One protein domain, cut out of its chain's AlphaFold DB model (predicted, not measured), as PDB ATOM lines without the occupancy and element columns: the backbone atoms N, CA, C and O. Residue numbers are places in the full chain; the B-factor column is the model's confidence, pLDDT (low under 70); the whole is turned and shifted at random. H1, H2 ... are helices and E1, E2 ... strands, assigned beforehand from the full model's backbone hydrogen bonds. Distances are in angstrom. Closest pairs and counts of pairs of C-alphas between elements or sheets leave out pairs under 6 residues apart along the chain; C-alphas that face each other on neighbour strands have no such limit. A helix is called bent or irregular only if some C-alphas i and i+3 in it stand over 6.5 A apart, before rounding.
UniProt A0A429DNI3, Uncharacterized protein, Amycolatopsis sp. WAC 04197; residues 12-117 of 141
ATOM      1  N   ALA A  12     -32.148  -1.271  77.803       96.38
ATOM      2  CA  ALA A  12     -32.271   0.138  78.162       96.38
ATOM      3  C   ALA A  12     -31.440   0.520  79.402       96.38
ATOM      4  O   ALA A  12     -30.851   1.598  79.426       96.38
ATOM      5  N   GLN A  13     -31.359  -0.339  80.431       96.31
ATOM      6  CA  GLN A  13     -30.457  -0.111  81.575       96.31
ATOM      7  C   GLN A  13     -28.999  -0.053  81.113       96.31
ATOM      8  O   GLN A  13     -28.284   0.891  81.449       96.31
ATOM      9  N   ARG A  14     -28.587  -1.011  80.277       96.75
ATOM     10  CA  ARG A  14     -27.219  -1.084  79.751       96.75
ATOM     11  C   ARG A  14     -26.855   0.136  78.912       96.75
ATOM     12  O   ARG A  14     -25.784   0.705  79.088       96.75
ATOM     13  N   GLU A  15     -27.760   0.579  78.044       96.56
ATOM     14  CA  GLU A  15     -27.568   1.774  77.214       96.56
ATOM     15  C   GLU A  15     -27.433   3.053  78.043       96.56
ATOM     16  O   GLU A  15     -26.602   3.906  77.717       96.56
ATOM     17  N   ARG A  16     -28.210   3.191  79.128       96.94
ATOM     18  CA  ARG A  16     -28.094   4.338  80.042       96.94
ATOM     19  C   ARG A  16     -26.719   4.390  80.699       96.94
ATOM     20  O   ARG A  16     -26.078   5.438  80.644       96.94
ATOM     21  N   VAL A  17     -26.252   3.273  81.259       97.31
ATOM     22  CA  VAL A  17     -24.925   3.186  81.892       97.31
ATOM     23  C   VAL A  17     -23.815   3.428  80.870       97.31
ATOM     24  O   VAL A  17     -22.941   4.255  81.111       97.31
ATOM     25  N   GLN A  18     -23.889   2.804  79.690       95.50
ATOM     26  CA  GLN A  18     -22.915   3.015  78.615       95.50
ATOM     27  C   GLN A  18     -22.856   4.486  78.179       95.50
ATOM     28  O   GLN A  18     -21.770   5.036  77.971       95.50
ATOM     29  N   SER A  19     -24.012   5.137  78.039       97.00
ATOM     30  CA  SER A  19     -24.100   6.546  77.649       97.00
ATOM     31  C   SER A  19     -23.519   7.468  78.714       97.00
ATOM     32  O   SER A  19     -22.834   8.429  78.369       97.00
ATOM     33  N   TRP A  20     -23.778   7.187  79.993       97.81
ATOM     34  CA  TRP A  20     -23.184   7.913  81.113       97.81
ATOM     35  C   TRP A  20     -21.662   7.730  81.135       97.81
ATOM     36  O   TRP A  20     -20.939   8.718  81.046       97.81
ATOM     37  N   LEU A  21     -21.170   6.488  81.106       97.69
ATOM     38  CA  LEU A  21     -19.738   6.188  81.186       97.69
ATOM     39  C   LEU A  21     -18.960   6.814  80.021       97.69
ATOM     40  O   LEU A  21     -17.873   7.352  80.201       97.69
ATOM     41  N   THR A  22     -19.546   6.817  78.821       96.88
ATOM     42  CA  THR A  22     -18.948   7.470  77.648       96.88
ATOM     43  C   THR A  22     -18.735   8.971  77.876       96.88
ATOM     44  O   THR A  22     -17.708   9.505  77.456       96.88
ATOM     45  N   ARG A  23     -19.669   9.650  78.560       98.19
ATOM     46  CA  ARG A  23     -19.531  11.070  78.918       98.19
ATOM     47  C   ARG A  23     -18.480  11.274  80.002       98.19
ATOM     48  O   ARG A  23     -17.703  12.214  79.891       98.19
ATOM     49  N   GLU A  24     -18.427  10.403  81.007       98.38
ATOM     50  CA  GLU A  24     -17.417  10.477  82.070       98.38
ATOM     51  C   GLU A  24     -15.996  10.299  81.523       98.38
ATOM     52  O   GLU A  24     -15.105  11.077  81.861       98.38
ATOM     53  N   PHE A  25     -15.809   9.351  80.599       97.75
ATOM     54  CA  PHE A  25     -14.556   9.180  79.869       97.75
ATOM     55  C   PHE A  25     -14.209  10.398  79.012       97.75
ATOM     56  O   PHE A  25     -13.066  10.842  79.012       97.75
ATOM     57  N   ALA A  26     -15.174  10.942  78.264       98.00
ATOM     58  CA  ALA A  26     -14.944  12.122  77.429       98.00
ATOM     59  C   ALA A  26     -14.598  13.367  78.264       98.00
ATOM     60  O   ALA A  26     -13.842  14.220  77.813       98.00
ATOM     61  N   ALA A  27     -15.134  13.452  79.481       98.00
ATOM     62  CA  ALA A  27     -14.842  14.518  80.425       98.00
ATOM     63  C   ALA A  27     -13.573  14.281  81.265       98.00
ATOM     64  O   ALA A  27     -13.228  15.145  82.066       98.00
ATOM     65  N   GLY A  28     -12.911  13.124  81.132       97.62
ATOM     66  CA  GLY A  28     -11.718  12.773  81.909       97.62
ATOM     67  C   GLY A  28     -11.967  12.566  83.407       97.62
ATOM     68  O   GLY A  28     -11.021  12.598  84.185       97.62
ATOM     69  N   ARG A  29     -13.224  12.374  83.833       97.75
ATOM     70  CA  ARG A  29     -13.572  12.134  85.248       97.75
ATOM     71  C   ARG A  29     -13.380  10.682  85.673       97.75
ATOM     72  O   ARG A  29     -13.234  10.402  86.856       97.75
ATOM     73  N   ILE A  30     -13.399   9.774  84.703       97.38
ATOM     74  CA  ILE A  30     -13.095   8.357  84.877       97.38
ATOM     75  C   ILE A  30     -12.047   7.996  83.828       97.38
ATOM     76  O   ILE A  30     -12.154   8.400  82.667       97.38
ATOM     77  N   GLU A  31     -11.034   7.237  84.229       96.19
ATOM     78  CA  GLU A  31     -10.018   6.735  83.313       96.19
ATOM     79  C   GLU A  31     -10.539   5.536  82.518       96.19
ATOM     80  O   GLU A  31     -11.229   4.656  83.038       96.19
ATOM     81  N   ARG A  32     -10.205   5.495  81.226       96.50
ATOM     82  CA  ARG A  32     -10.517   4.339  80.381       96.50
ATOM     83  C   ARG A  32      -9.581   3.182  80.734       96.50
ATOM     84  O   ARG A  32      -8.376   3.413  80.808       96.50
ATOM     85  N   PRO A  33     -10.085   1.942  80.862       97.50
ATOM     86  CA  PRO A  33      -9.216   0.795  81.072       97.50
ATOM     87  C   PRO A  33      -8.314   0.582  79.851       97.50
ATOM     88  O   PRO A  33      -8.769   0.627  78.708       97.50
ATOM     89  N   THR A  34      -7.032   0.332  80.102       97.75
ATOM     90  CA  THR A  34      -6.004   0.091  79.071       97.75
ATOM     91  C   THR A  34      -5.466  -1.338  79.095       97.75
ATOM     92  O   THR A  34      -4.696  -1.725  78.221       97.75
ATOM     93  N   GLN A  35      -5.892  -2.143  80.070       97.69
ATOM     94  CA  GLN A  35      -5.479  -3.527  80.235       97.69
ATOM     95  C   GLN A  35      -6.675  -4.400  80.626       97.69
ATOM     96  O   GLN A  35      -7.572  -3.974  81.348       97.69
ATOM     97  N   CYS A  36      -6.682  -5.631  80.122       98.19
ATOM     98  CA  CYS A  36      -7.633  -6.666  80.481       98.19
ATOM     99  C   CYS A  36      -7.267  -7.282  81.835       98.19
ATOM    100  O   CYS A  36      -6.233  -7.936  81.950       98.19
ATOM    101  N   GLU A  37      -8.157  -7.187  82.811       97.56
ATOM    102  CA  GLU A  37      -7.995  -7.760  84.152       97.56
ATOM    103  C   GLU A  37      -8.135  -9.292  84.180       97.56
ATOM    104  O   GLU A  37      -7.853  -9.930  85.189       97.56
ATOM    105  N   SER A  38      -8.561  -9.916  83.074       97.62
ATOM    106  CA  SER A  38      -8.629 -11.382  82.968       97.62
ATOM    107  C   SER A  38      -7.364 -12.002  82.369       97.62
ATOM    108  O   SER A  38      -6.781 -12.896  82.962       97.62
ATOM    109  N   CYS A  39      -6.934 -11.551  81.185       97.38
ATOM    110  CA  CYS A  39      -5.812 -12.167  80.456       97.38
ATOM    111  C   CYS A  39      -4.559 -11.280  80.365       97.38
ATOM    112  O   CYS A  39      -3.553 -11.688  79.780       97.38
ATOM    113  N   GLY A  40      -4.611 -10.055  80.900       96.44
ATOM    114  CA  GLY A  40      -3.530  -9.061  80.861       96.44
ATOM    115  C   GLY A  40      -3.272  -8.418  79.497       96.44
ATOM    116  O   GLY A  40      -2.289  -7.698  79.348       96.44
ATOM    117  N   GLN A  41      -4.127  -8.653  78.495       96.25
ATOM    118  CA  GLN A  41      -4.034  -7.988  77.192       96.25
ATOM    119  C   GLN A  41      -4.125  -6.469  77.323       96.25
ATOM    120  O   GLN A  41      -5.079  -5.967  77.903       96.25
ATOM    121  N   ASN A  42      -3.160  -5.758  76.748       97.06
ATOM    122  CA  ASN A  42      -3.074  -4.298  76.703       97.06
ATOM    123  C   ASN A  42      -3.016  -3.746  75.265       97.06
ATOM    124  O   ASN A  42      -2.892  -2.543  75.061       97.06
ATOM    125  N   GLU A  43      -3.124  -4.618  74.264       96.69
ATOM    126  CA  GLU A  43      -3.231  -4.267  72.853       96.69
ATOM    127  C   GLU A  43      -4.668  -4.465  72.343       96.69
ATOM    128  O   GLU A  43      -5.379  -5.398  72.734       96.69
ATOM    129  N   GLY A  44      -5.076  -3.620  71.394       96.44
ATOM    130  CA  GLY A  44      -6.397  -3.681  70.770       96.44
ATOM    131  C   GLY A  44      -7.508  -3.065  71.619       96.44
ATOM    132  O   GLY A  44      -7.283  -2.143  72.400       96.44
ATOM    133  N   VAL A  45      -8.740  -3.530  71.404       97.75
ATOM    134  CA  VAL A  45      -9.927  -2.958  72.056       97.75
ATOM    135  C   VAL A  45     -10.073  -3.493  73.483       97.75
ATOM    136  O   VAL A  45     -10.291  -4.694  73.678       97.75
ATOM    137  N   ILE A  46     -10.007  -2.579  74.456       98.31
ATOM    138  CA  ILE A  46     -10.307  -2.813  75.874       98.31
ATOM    139  C   ILE A  46     -11.600  -2.081  76.250       98.31
ATOM    140  O   ILE A  46     -11.773  -0.894  75.968       98.31
ATOM    141  N   ASP A  47     -12.502  -2.811  76.895       97.25
ATOM    142  CA  ASP A  47     -13.836  -2.376  77.283       97.25
ATOM    143  C   ASP A  47     -13.970  -2.288  78.790       97.25
ATOM    144  O   ASP A  47     -13.432  -3.116  79.516       97.25
ATOM    145  N   ALA A  48     -14.765  -1.329  79.248       97.94
ATOM    146  CA  ALA A  48     -15.294  -1.325  80.601       97.94
ATOM    147  C   ALA A  48     -16.550  -2.206  80.639       97.94
ATOM    148  O   ALA A  48     -17.598  -1.819  80.119       97.94
ATOM    149  N   HIS A  49     -16.427  -3.406  81.203       97.69
ATOM    150  CA  HIS A  49     -17.530  -4.349  81.363       97.69
ATOM    151  C   HIS A  49     -18.200  -4.176  82.725       97.69
ATOM    152  O   HIS A  49     -17.542  -4.265  83.760       97.69
ATOM    153  N   HIS A  50     -19.522  -4.008  82.725       97.31
ATOM    154  CA  HIS A  50     -20.338  -4.045  83.937       97.31
ATOM    155  C   HIS A  50     -20.962  -5.422  84.120       97.31
ATOM    156  O   HIS A  50     -21.696  -5.910  83.257       97.31
ATOM    157  N   GLU A  51     -20.727  -6.016  85.286       95.56
ATOM    158  CA  GLU A  51     -21.455  -7.209  85.720       95.56
ATOM    159  C   GLU A  51     -22.745  -6.849  86.468       95.56
ATOM    160  O   GLU A  51     -23.760  -7.532  86.303       95.56
ATOM    161  N   ASN A  52     -22.709  -5.740  87.217       95.62
ATOM    162  CA  ASN A  52     -23.845  -5.112  87.879       95.62
ATOM    163  C   ASN A  52     -24.091  -3.715  87.281       95.62
ATOM    164  O   ASN A  52     -23.312  -2.794  87.507       95.62
ATOM    165  N   TYR A  53     -25.177  -3.542  86.524       95.81
ATOM    166  CA  TYR A  53     -25.500  -2.254  85.894       95.81
ATOM    167  C   TYR A  53     -26.199  -1.262  86.839       95.81
ATOM    168  O   TYR A  53     -26.405  -0.114  86.447       95.81
ATOM    169  N   ASP A  54     -26.537  -1.659  88.069       96.62
ATOM    170  CA  ASP A  54     -27.014  -0.724  89.098       96.62
ATOM    171  C   ASP A  54     -25.849   0.015  89.793       96.62
ATOM    172  O   ASP A  54     -26.062   1.019  90.469       96.62
ATOM    173  N   GLU A  55     -24.605  -0.425  89.564       95.25
ATOM    174  CA  GLU A  55     -23.372   0.194  90.065       95.25
ATOM    175  C   GLU A  55     -22.521   0.735  88.898       95.25
ATOM    176  O   GLU A  55     -21.540   0.119  88.484       95.25
ATOM    177  N   PRO A  56     -22.859   1.903  88.325       93.56
ATOM    178  CA  PRO A  56     -22.253   2.374  87.077       93.56
ATOM    179  C   PRO A  56     -20.745   2.664  87.176       93.56
ATOM    180  O   PRO A  56     -20.046   2.608  86.165       93.56
ATOM    181  N   THR A  57     -20.212   2.935  88.369       95.25
ATOM    182  CA  THR A  57     -18.769   3.123  88.611       95.25
ATOM    183  C   THR A  57     -18.010   1.813  88.838       95.25
ATOM    184  O   THR A  57     -16.787   1.838  88.911       95.25
ATOM    185  N   SER A  58     -18.712   0.684  88.966       95.44
ATOM    186  CA  SER A  58     -18.137  -0.641  89.206       95.44
ATOM    187  C   SER A  58     -18.054  -1.400  87.883       95.44
ATOM    188  O   SER A  58     -18.999  -2.064  87.452       95.44
ATOM    189  N   PHE A  59     -16.931  -1.247  87.185       97.50
ATOM    190  CA  PHE A  59     -16.651  -1.951  85.934       97.50
ATOM    191  C   PHE A  59     -15.260  -2.569  85.956       97.50
ATOM    192  O   PHE A  59     -14.383  -2.123  86.690       97.50
ATOM    193  N   VAL A  60     -15.069  -3.571  85.104       97.81
ATOM    194  CA  VAL A  60     -13.806  -4.292  84.937       97.81
ATOM    195  C   VAL A  60     -13.287  -4.073  83.523       97.81
ATOM    196  O   VAL A  60     -14.039  -4.186  82.551       97.81
ATOM    197  N   GLY A  61     -12.002  -3.760  83.397       98.38
ATOM    198  CA  GLY A  61     -11.320  -3.655  82.114       98.38
ATOM    199  C   GLY A  61     -11.165  -5.029  81.472       98.38
ATOM    200  O   GLY A  61     -10.484  -5.893  82.015       98.38
ATOM    201  N   LEU A  62     -11.758  -5.261  80.302       98.56
ATOM    202  CA  LEU A  62     -11.659  -6.528  79.576       98.56
ATOM    203  C   LEU A  62     -11.300  -6.297  78.115       98.56
ATOM    204  O   LEU A  62     -11.895  -5.458  77.448       98.56
ATOM    205  N   CYS A  63     -10.387  -7.099  77.564       98.50
ATOM    206  CA  CYS A  63     -10.236  -7.128  76.112       98.50
ATOM    207  C   CYS A  63     -11.521  -7.655  75.469       98.50
ATOM    208  O   CYS A  63     -12.247  -8.462  76.060       98.50
ATOM    209  N   VAL A  64     -11.783  -7.235  74.233       98.06
ATOM    210  CA  VAL A  64     -13.044  -7.554  73.552       98.06
ATOM    211  C   VAL A  64     -13.321  -9.065  73.450       98.06
ATOM    212  O   VAL A  64     -14.476  -9.478  73.473       98.06
ATOM    213  N   ILE A  65     -12.289  -9.919  73.415       98.25
ATOM    214  CA  ILE A  65     -12.471 -11.381  73.416       98.25
ATOM    215  C   ILE A  65     -12.917 -11.895  74.790       98.25
ATOM    216  O   ILE A  65     -13.892 -12.643  74.848       98.25
ATOM    217  N   CYS A  66     -12.274 -11.476  75.889       98.38
ATOM    218  CA  CYS A  66     -12.715 -11.851  77.237       98.38
ATOM    219  C   CYS A  66     -14.133 -11.339  77.518       98.38
ATOM    220  O   CYS A  66     -14.964 -12.087  78.026       98.38
ATOM    221  N   HIS A  67     -14.426 -10.101  77.117       98.19
ATOM    222  CA  HIS A  67     -15.743  -9.488  77.257       98.19
ATOM    223  C   HIS A  67     -16.827 -10.276  76.503       98.19
ATOM    224  O   HIS A  67     -17.861 -10.636  77.069       98.19
ATOM    225  N   LEU A  68     -16.601 -10.606  75.230       97.12
ATOM    226  CA  LEU A  68     -17.592 -11.345  74.449       97.12
ATOM    227  C   LEU A  68     -17.730 -12.805  74.912       97.12
ATOM    228  O   LEU A  68     -18.849 -13.311  74.971       97.12
ATOM    229  N   ALA A  69     -16.636 -13.472  75.297       96.88
ATOM    230  CA  ALA A  69     -16.693 -14.819  75.867       96.88
ATOM    231  C   ALA A  69     -17.534 -14.849  77.154       96.88
ATOM    232  O   ALA A  69     -18.383 -15.725  77.323       96.88
ATOM    233  N   LEU A  70     -17.364 -13.845  78.016       96.81
ATOM    234  CA  LEU A  70     -18.163 -13.648  79.220       96.81
ATOM    235  C   LEU A  70     -19.656 -13.494  78.889       96.81
ATOM    236  O   LEU A  70     -20.497 -14.144  79.516       96.81
ATOM    237  N   HIS A  71     -20.006 -12.697  77.876       94.88
ATOM    238  CA  HIS A  71     -21.389 -12.579  77.399       94.88
ATOM    239  C   HIS A  71     -21.954 -13.899  76.846       94.88
ATOM    240  O   HIS A  71     -23.157 -14.151  76.957       94.88
ATOM    241  N   CYS A  72     -21.105 -14.761  76.286       92.94
ATOM    242  CA  CYS A  72     -21.494 -16.083  75.806       92.94
ATOM    243  C   CYS A  72     -21.724 -17.105  76.927       92.94
ATOM    244  O   CYS A  72     -22.361 -18.120  76.648       92.94
ATOM    245  N   ARG A  73     -21.303 -16.855  78.179       93.38
ATOM    246  CA  ARG A  73     -21.330 -17.863  79.260       93.38
ATOM    247  C   ARG A  73     -22.693 -18.489  79.546       93.38
ATOM    248  O   ARG A  73     -22.751 -19.589  80.070       93.38
ATOM    249  N   PHE A  74     -23.782 -17.789  79.229       91.25
ATOM    250  CA  PHE A  74     -25.149 -18.288  79.414       91.25
ATOM    251  C   PHE A  74     -25.662 -19.126  78.241       91.25
ATOM    252  O   PHE A  74     -26.600 -19.895  78.402       91.25
ATOM    253  N   ARG A  75     -25.097 -18.930  77.045       89.69
ATOM    254  CA  ARG A  75     -25.524 -19.599  75.804       89.69
ATOM    255  C   ARG A  75     -24.595 -20.745  75.414       89.69
ATOM    256  O   ARG A  75     -25.026 -21.668  74.739       89.69
ATOM    257  N   ASN A  76     -23.329 -20.655  75.806       90.81
ATOM    258  CA  ASN A  76     -22.299 -21.659  75.587       90.81
ATOM    259  C   ASN A  76     -21.455 -21.790  76.861       90.81
ATOM    260  O   ASN A  76     -20.328 -21.294  76.938       90.81
ATOM    261  N   THR A  77     -22.050 -22.406  77.884       92.25
ATOM    262  CA  THR A  77     -21.422 -22.589  79.196       92.25
ATOM    263  C   THR A  77     -20.117 -23.369  79.088       92.25
ATOM    264  O   THR A  77     -19.108 -22.932  79.627       92.25
ATOM    265  N   GLU A  78     -20.103 -24.482  78.354       92.75
ATOM    266  CA  GLU A  78     -18.917 -25.333  78.204       92.75
ATOM    267  C   GLU A  78     -17.759 -24.596  77.526       92.75
ATOM    268  O   GLU A  78     -16.644 -24.578  78.049       92.75
ATOM    269  N   GLY A  79     -18.027 -23.909  76.408       93.19
ATOM    270  CA  GLY A  79     -17.012 -23.114  75.715       93.19
ATOM    271  C   GLY A  79     -16.467 -21.976  76.579       93.19
ATOM    272  O   GLY A  79     -15.267 -21.701  76.559       93.19
ATOM    273  N   PHE A  80     -17.323 -21.338  77.384       95.31
ATOM    274  CA  PHE A  80     -16.881 -20.344  78.360       95.31
ATOM    275  C   PHE A  80     -16.011 -20.958  79.464       95.31
ATOM    276  O   PHE A  80     -14.977 -20.384  79.795       95.31
ATOM    277  N   LEU A  81     -16.398 -22.109  80.024       95.06
ATOM    278  CA  LEU A  81     -15.650 -22.788  81.085       95.06
ATOM    279  C   LEU A  81     -14.246 -23.194  80.624       95.06
ATOM    280  O   LEU A  81     -13.277 -22.960  81.347       95.06
ATOM    281  N   GLU A  82     -14.128 -23.741  79.415       96.00
ATOM    282  CA  GLU A  82     -12.829 -24.088  78.834       96.00
ATOM    283  C   GLU A  82     -11.990 -22.837  78.550       96.00
ATOM    284  O   GLU A  82     -10.802 -22.790  78.872       96.00
ATOM    285  N   TYR A  83     -12.601 -21.787  77.994       97.19
ATOM    286  CA  TYR A  83     -11.903 -20.524  77.770       97.19
ATOM    287  C   TYR A  83     -11.389 -19.910  79.077       97.19
ATOM    288  O   TYR A  83     -10.233 -19.496  79.147       97.19
ATOM    289  N   ARG A  84     -12.224 -19.894  80.121       97.00
ATOM    290  CA  ARG A  84     -11.868 -19.424  81.461       97.00
ATOM    291  C   ARG A  84     -10.668 -20.184  82.023       97.00
ATOM    292  O   ARG A  84      -9.701 -19.547  82.423       97.00
ATOM    293  N   ARG A  85     -10.698 -21.523  81.983       96.56
ATOM    294  CA  ARG A  85      -9.581 -22.373  82.430       96.56
ATOM    295  C   ARG A  85      -8.283 -22.018  81.702       96.56
ATOM    296  O   ARG A  85      -7.245 -21.849  82.327       96.56
ATOM    297  N   ARG A  86      -8.340 -21.844  80.381       97.44
ATOM    298  CA  ARG A  86      -7.161 -21.467  79.590       97.44
ATOM    299  C   ARG A  86      -6.624 -20.093  79.957       97.44
ATOM    300  O   ARG A  86      -5.413 -19.920  80.022       97.44
ATOM    301  N   VAL A  87      -7.500 -19.113  80.171       97.75
ATOM    302  CA  VAL A  87      -7.092 -17.764  80.593       97.75
ATOM    303  C   VAL A  87      -6.401 -17.814  81.961       97.75
ATOM    304  O   VAL A  87      -5.348 -17.197  82.111       97.75
ATOM    305  N   ALA A  88      -6.910 -18.619  82.898       96.88
ATOM    306  CA  ALA A  88      -6.256 -18.893  84.181       96.88
ATOM    307  C   ALA A  88      -4.849 -19.504  84.023       96.88
ATOM    308  O   ALA A  88      -3.918 -19.154  84.747       96.88
ATOM    309  N   GLU A  89      -4.664 -20.346  83.006       96.62
ATOM    310  CA  GLU A  89      -3.376 -20.936  82.612       96.62
ATOM    311  C   GLU A  89      -2.480 -19.989  81.791       96.62
ATOM    312  O   GLU A  89      -1.428 -20.399  81.306       96.62
ATOM    313  N   GLY A  90      -2.864 -18.719  81.626       96.88
ATOM    314  CA  GLY A  90      -2.064 -17.701  80.939       96.88
ATOM    315  C   GLY A  90      -2.395 -17.518  79.459       96.88
ATOM    316  O   GLY A  90      -1.676 -16.804  78.756       96.88
ATOM    317  N   TYR A  91      -3.466 -18.131  78.950       97.56
ATOM    318  CA  TYR A  91      -3.884 -17.931  77.566       97.56
ATOM    319  C   TYR A  91      -4.281 -16.480  77.283       97.56
ATOM    320  O   TYR A  91      -5.110 -15.876  77.967       97.56
ATOM    321  N   GLN A  92      -3.767 -15.963  76.172       97.12
ATOM    322  CA  GLN A  92      -4.086 -14.652  75.644       97.12
ATOM    323  C   GLN A  92      -4.373 -14.750  74.144       97.12
ATOM    324  O   GLN A  92      -3.492 -15.071  73.345       97.12
ATOM    325  N   HIS A  93      -5.613 -14.441  73.756       97.88
ATOM    326  CA  HIS A  93      -6.016 -14.371  72.348       97.88
ATOM    327  C   HIS A  93      -5.244 -13.255  71.614       97.88
ATOM    328  O   HIS A  93      -4.969 -12.220  72.240       97.88
ATOM    329  N   PRO A  94      -4.941 -13.399  70.303       97.88
ATOM    330  CA  PRO A  94      -4.390 -12.301  69.516       97.88
ATOM    331  C   PRO A  94      -5.252 -11.043  69.648       97.88
ATOM    332  O   PRO A  94      -6.485 -11.133  69.719       97.88
ATOM    333  N   ALA A  95      -4.599  -9.884  69.730       97.56
ATOM    334  CA  ALA A  95      -5.273  -8.610  69.923       97.56
ATOM    335  C   ALA A  95      -6.244  -8.336  68.769       97.56
ATOM    336  O   ALA A  95      -5.876  -8.404  67.596       97.56
ATOM    337  N   VAL A  96      -7.490  -8.001  69.104       97.50
ATOM    338  CA  VAL A  96      -8.483  -7.581  68.116       97.50
ATOM    339  C   VAL A  96      -8.552  -6.061  68.121       97.50
ATOM    340  O   VAL A  96      -8.933  -5.449  69.120       97.50
ATOM    341  N   LEU A  97      -8.161  -5.460  66.997       96.50
ATOM    342  CA  LEU A  97      -8.054  -4.006  66.843       96.50
ATOM    343  C   LEU A  97      -9.390  -3.337  66.482       96.50
ATOM    344  O   LEU A  97      -9.548  -2.138  66.687       96.50
ATOM    345  N   ASP A  98     -10.358  -4.100  65.966       95.12
ATOM    346  CA  ASP A  98     -11.673  -3.593  65.566       95.12
ATOM    347  C   ASP A  98     -12.795  -4.364  66.269       95.12
ATOM    348  O   ASP A  98     -12.997  -5.560  66.050       95.12
ATOM    349  N   ARG A  99     -13.595  -3.660  67.077       93.06
ATOM    350  CA  ARG A  99     -14.761  -4.240  67.760       93.06
ATOM    351  C   ARG A  99     -15.724  -4.918  66.783       93.06
ATOM    352  O   ARG A  99     -16.336  -5.923  67.136       93.06
ATOM    353  N   ARG A 100     -15.875  -4.387  65.565       94.25
ATOM    354  CA  ARG A 100     -16.837  -4.892  64.571       94.25
ATOM    355  C   ARG A 100     -16.523  -6.322  64.134       94.25
ATOM    356  O   ARG A 100     -17.437  -7.052  63.769       94.25
ATOM    357  N   THR A 101     -15.258  -6.736  64.193       96.00
ATOM    358  CA  THR A 101     -14.827  -8.083  63.792       96.00
ATOM    359  C   THR A 101     -14.764  -9.064  64.965       96.00
ATOM    360  O   THR A 101     -14.783 -10.276  64.746       96.00
ATOM    361  N   ALA A 102     -14.762  -8.562  66.204       96.25
ATOM    362  CA  ALA A 102     -14.505  -9.343  67.411       96.25
ATOM    363  C   ALA A 102     -15.489 -10.499  67.645       96.25
ATOM    364  O   ALA A 102     -15.067 -11.588  68.025       96.25
ATOM    365  N   LEU A 103     -16.789 -10.302  67.390       94.44
ATOM    366  CA  LEU A 103     -17.777 -11.375  67.552       94.44
ATOM    367  C   LEU A 103     -17.543 -12.512  66.554       94.44
ATOM    368  O   LEU A 103     -17.551 -13.677  66.942       94.44
ATOM    369  N   GLY A 104     -17.304 -12.174  65.285       96.19
ATOM    370  CA  GLY A 104     -16.997 -13.170  64.261       96.19
ATOM    371  C   GLY A 104     -15.691 -13.904  64.555       96.19
ATOM    372  O   GLY A 104     -15.601 -15.105  64.319       96.19
ATOM    373  N   GLU A 105     -14.701 -13.201  65.108       96.75
ATOM    374  CA  GLU A 105     -13.448 -13.806  65.553       96.75
ATOM    375  C   GLU A 105     -13.681 -14.814  66.678       96.75
ATOM    376  O   GLU A 105     -13.386 -15.994  66.502       96.75
ATOM    377  N   LEU A 106     -14.331 -14.395  67.767       95.88
ATOM    378  CA  LEU A 106     -14.686 -15.267  68.887       95.88
ATOM    379  C   LEU A 106     -15.454 -16.522  68.426       95.88
ATOM    380  O   LEU A 106     -15.187 -17.631  68.892       95.88
ATOM    381  N   GLN A 107     -16.414 -16.348  67.511       94.50
ATOM    382  CA  GLN A 107     -17.236 -17.433  66.971       94.50
ATOM    383  C   GLN A 107     -16.454 -18.421  66.102       94.50
ATOM    384  O   GLN A 107     -16.842 -19.584  66.013       94.50
ATOM    385  N   ARG A 108     -15.385 -17.984  65.427       95.56
ATOM    386  CA  ARG A 108     -14.526 -18.870  64.629       95.56
ATOM    387  C   ARG A 108     -13.441 -19.541  65.462       95.56
ATOM    388  O   ARG A 108     -12.992 -20.612  65.063       95.56
ATOM    389  N   THR A 109     -13.045 -18.934  66.578       95.25
ATOM    390  CA  THR A 109     -11.939 -19.402  67.416       95.25
ATOM    391  C   THR A 109     -12.451 -20.041  68.706       95.25
ATOM    392  O   THR A 109     -12.813 -21.219  68.722       95.25
ATOM    393  N   VAL A 110     -12.531 -19.257  69.778       92.69
ATOM    394  CA  VAL A 110     -12.776 -19.698  71.154       92.69
ATOM    395  C   VAL A 110     -14.055 -20.524  71.259       92.69
ATOM    396  O   VAL A 110     -14.043 -21.597  71.853       92.69
ATOM    397  N   MET A 111     -15.152 -20.072  70.639       91.56
ATOM    398  CA  MET A 111     -16.436 -20.783  70.718       91.56
ATOM    399  C   MET A 111     -16.452 -22.103  69.938       91.56
ATOM    400  O   MET A 111     -17.366 -22.898  70.130       91.56
ATOM    401  N   LYS A 112     -15.454 -22.347  69.079       92.19
ATOM    402  CA  LYS A 112     -15.234 -23.616  68.371       92.19
ATOM    403  C   LYS A 112     -14.112 -24.458  68.989       92.19
ATOM    404  O   LYS A 112     -13.703 -25.444  68.387       92.19
ATOM    405  N   GLY A 113     -13.589 -24.067  70.153       92.94
ATOM    406  CA  GLY A 113     -12.470 -24.758  70.795       92.94
ATOM    407  C   GLY A 113     -11.124 -24.549  70.093       92.94
ATOM    408  O   GLY A 113     -10.197 -25.327  70.300       92.94
ATOM    409  N   VAL A 114     -10.999 -23.508  69.262       96.00
ATOM    410  CA  VAL A 114      -9.747 -23.147  68.585       96.00
ATOM    411  C   VAL A 114      -9.132 -21.939  69.287       96.00
ATOM    412  O   VAL A 114      -9.760 -20.890  69.417       96.00
ATOM    413  N   PHE A 115      -7.883 -22.071  69.728       96.62
ATOM    414  CA  PHE A 115      -7.216 -21.092  70.588       96.62
ATOM    415  C   PHE A 115      -5.911 -20.602  69.939       96.62
ATOM    416  O   PHE A 115      -4.840 -21.066  70.318       96.62
ATOM    417  N   PRO A 116      -5.969 -19.685  68.951       96.38
ATOM    418  CA  PRO A 116      -4.802 -19.264  68.158       96.38
ATOM    419  C   PRO A 116      -3.837 -18.331  68.910       96.38
ATOM    420  O   PRO A 116      -2.905 -17.786  68.324       96.38
ATOM    421  N   GLY A 117      -4.107 -18.068  70.186       95.50
ATOM    422  CA  GLY A 117      -3.314 -17.186  71.026       95.50
ATOM    423  C   GLY A 117      -2.031 -17.794  71.557       95.50
ATOM    424  O   GLY A 117      -1.648 -18.919  71.248       95.50
TER     425      GLY A 117
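Overview. This is residues 12 to 117 of the 141 residues of an uncharacterized protein of Amycolatopsis sp. WAC 04197 (UniProt A0A429DNI3). The short helix H2 makes the core, with H3 and H4 packed on different sides of it, and a small two-stranded hairpin, E1 and E2, leads into its first residue. H1 lies off at the far end of the longest axis, beyond the hairpin and touching no helix, and the loop of residues 50 to 59 reaches towards it. The printed part has 106 residues with four named helices and two named strands, in the order H1 E1 E2 H2 H3 H4; the sheet, E1 - E2, is antiparallel and the class is mostly helix. The whole is compact, with a radius of gyration of the C-alphas of 14.0 A and spans of 39 by 26 by 25 A.

Along the chain. H1, residues 12 to 26, begins with C-alpha 12 at (-32.271, 0.138, 78.162) and is 21.1 A long from first to last C-alpha. E1, residues 46 to 49, measures 9.2 A, and E2, residues 60 to 63, measures 9.9 A. H2, residues 64 to 72, has C-alpha 64 at (-13.044, -7.554, 73.552) and measures 12.2 A. H3, residues 77 to 88, measures 16.4 A. H4, residues 99 to 108, measures 15.0 A and ends with C-alpha 108 at (-14.526, -18.870, 64.629). H4 is irregular: C-alphas 100 and 103 are 7.2 A apart.

Arrangement. H2 and H4 touch, the closest C-alphas being those of Ile 65 and Leu 106 at 6.4 A; they run the same way at a steep tilt of 58 degrees. H3 touches H2 with residues 80 to 83 alone, the closest C-alphas being those of Ala 69 and Phe 80 at 6.1 A. H2 and H3 form a helical hairpin, running opposite ways at a steep tilt of 35.0 degrees, only just past shallow. H3 and H4 are apart. E1 and E2 form a hairpin of antiparallel strands, with 141 degrees between their directions; N 47 and O 62 are 2.8 A apart and N 49 and O 60 are 2.9 A apart, both within hydrogen-bond range. The closest C-alphas of E1 and H2 are those of Ile 46 and Val 64, at 5.9 A. H1 is apart from E2, H2, H3 and H4. Every O i to N i+4 pair is within hydrogen-bond range in H1, H2 and H3; in H4 it is 4 of 6.

Size, cuts and confidence. The two C-alphas farthest apart are those of Ala 27 and Gly 113, at 40.5 A. The printed part has no cut. The link from H1 to E1, residues 27 to 45, is long; those from E2 to H2 and from H2 to H3 are tight, and those from E1 to E2 and from H3 to H4 are short. The mean pLDDT of the printed part is 96.3, and no printed residue is under 70.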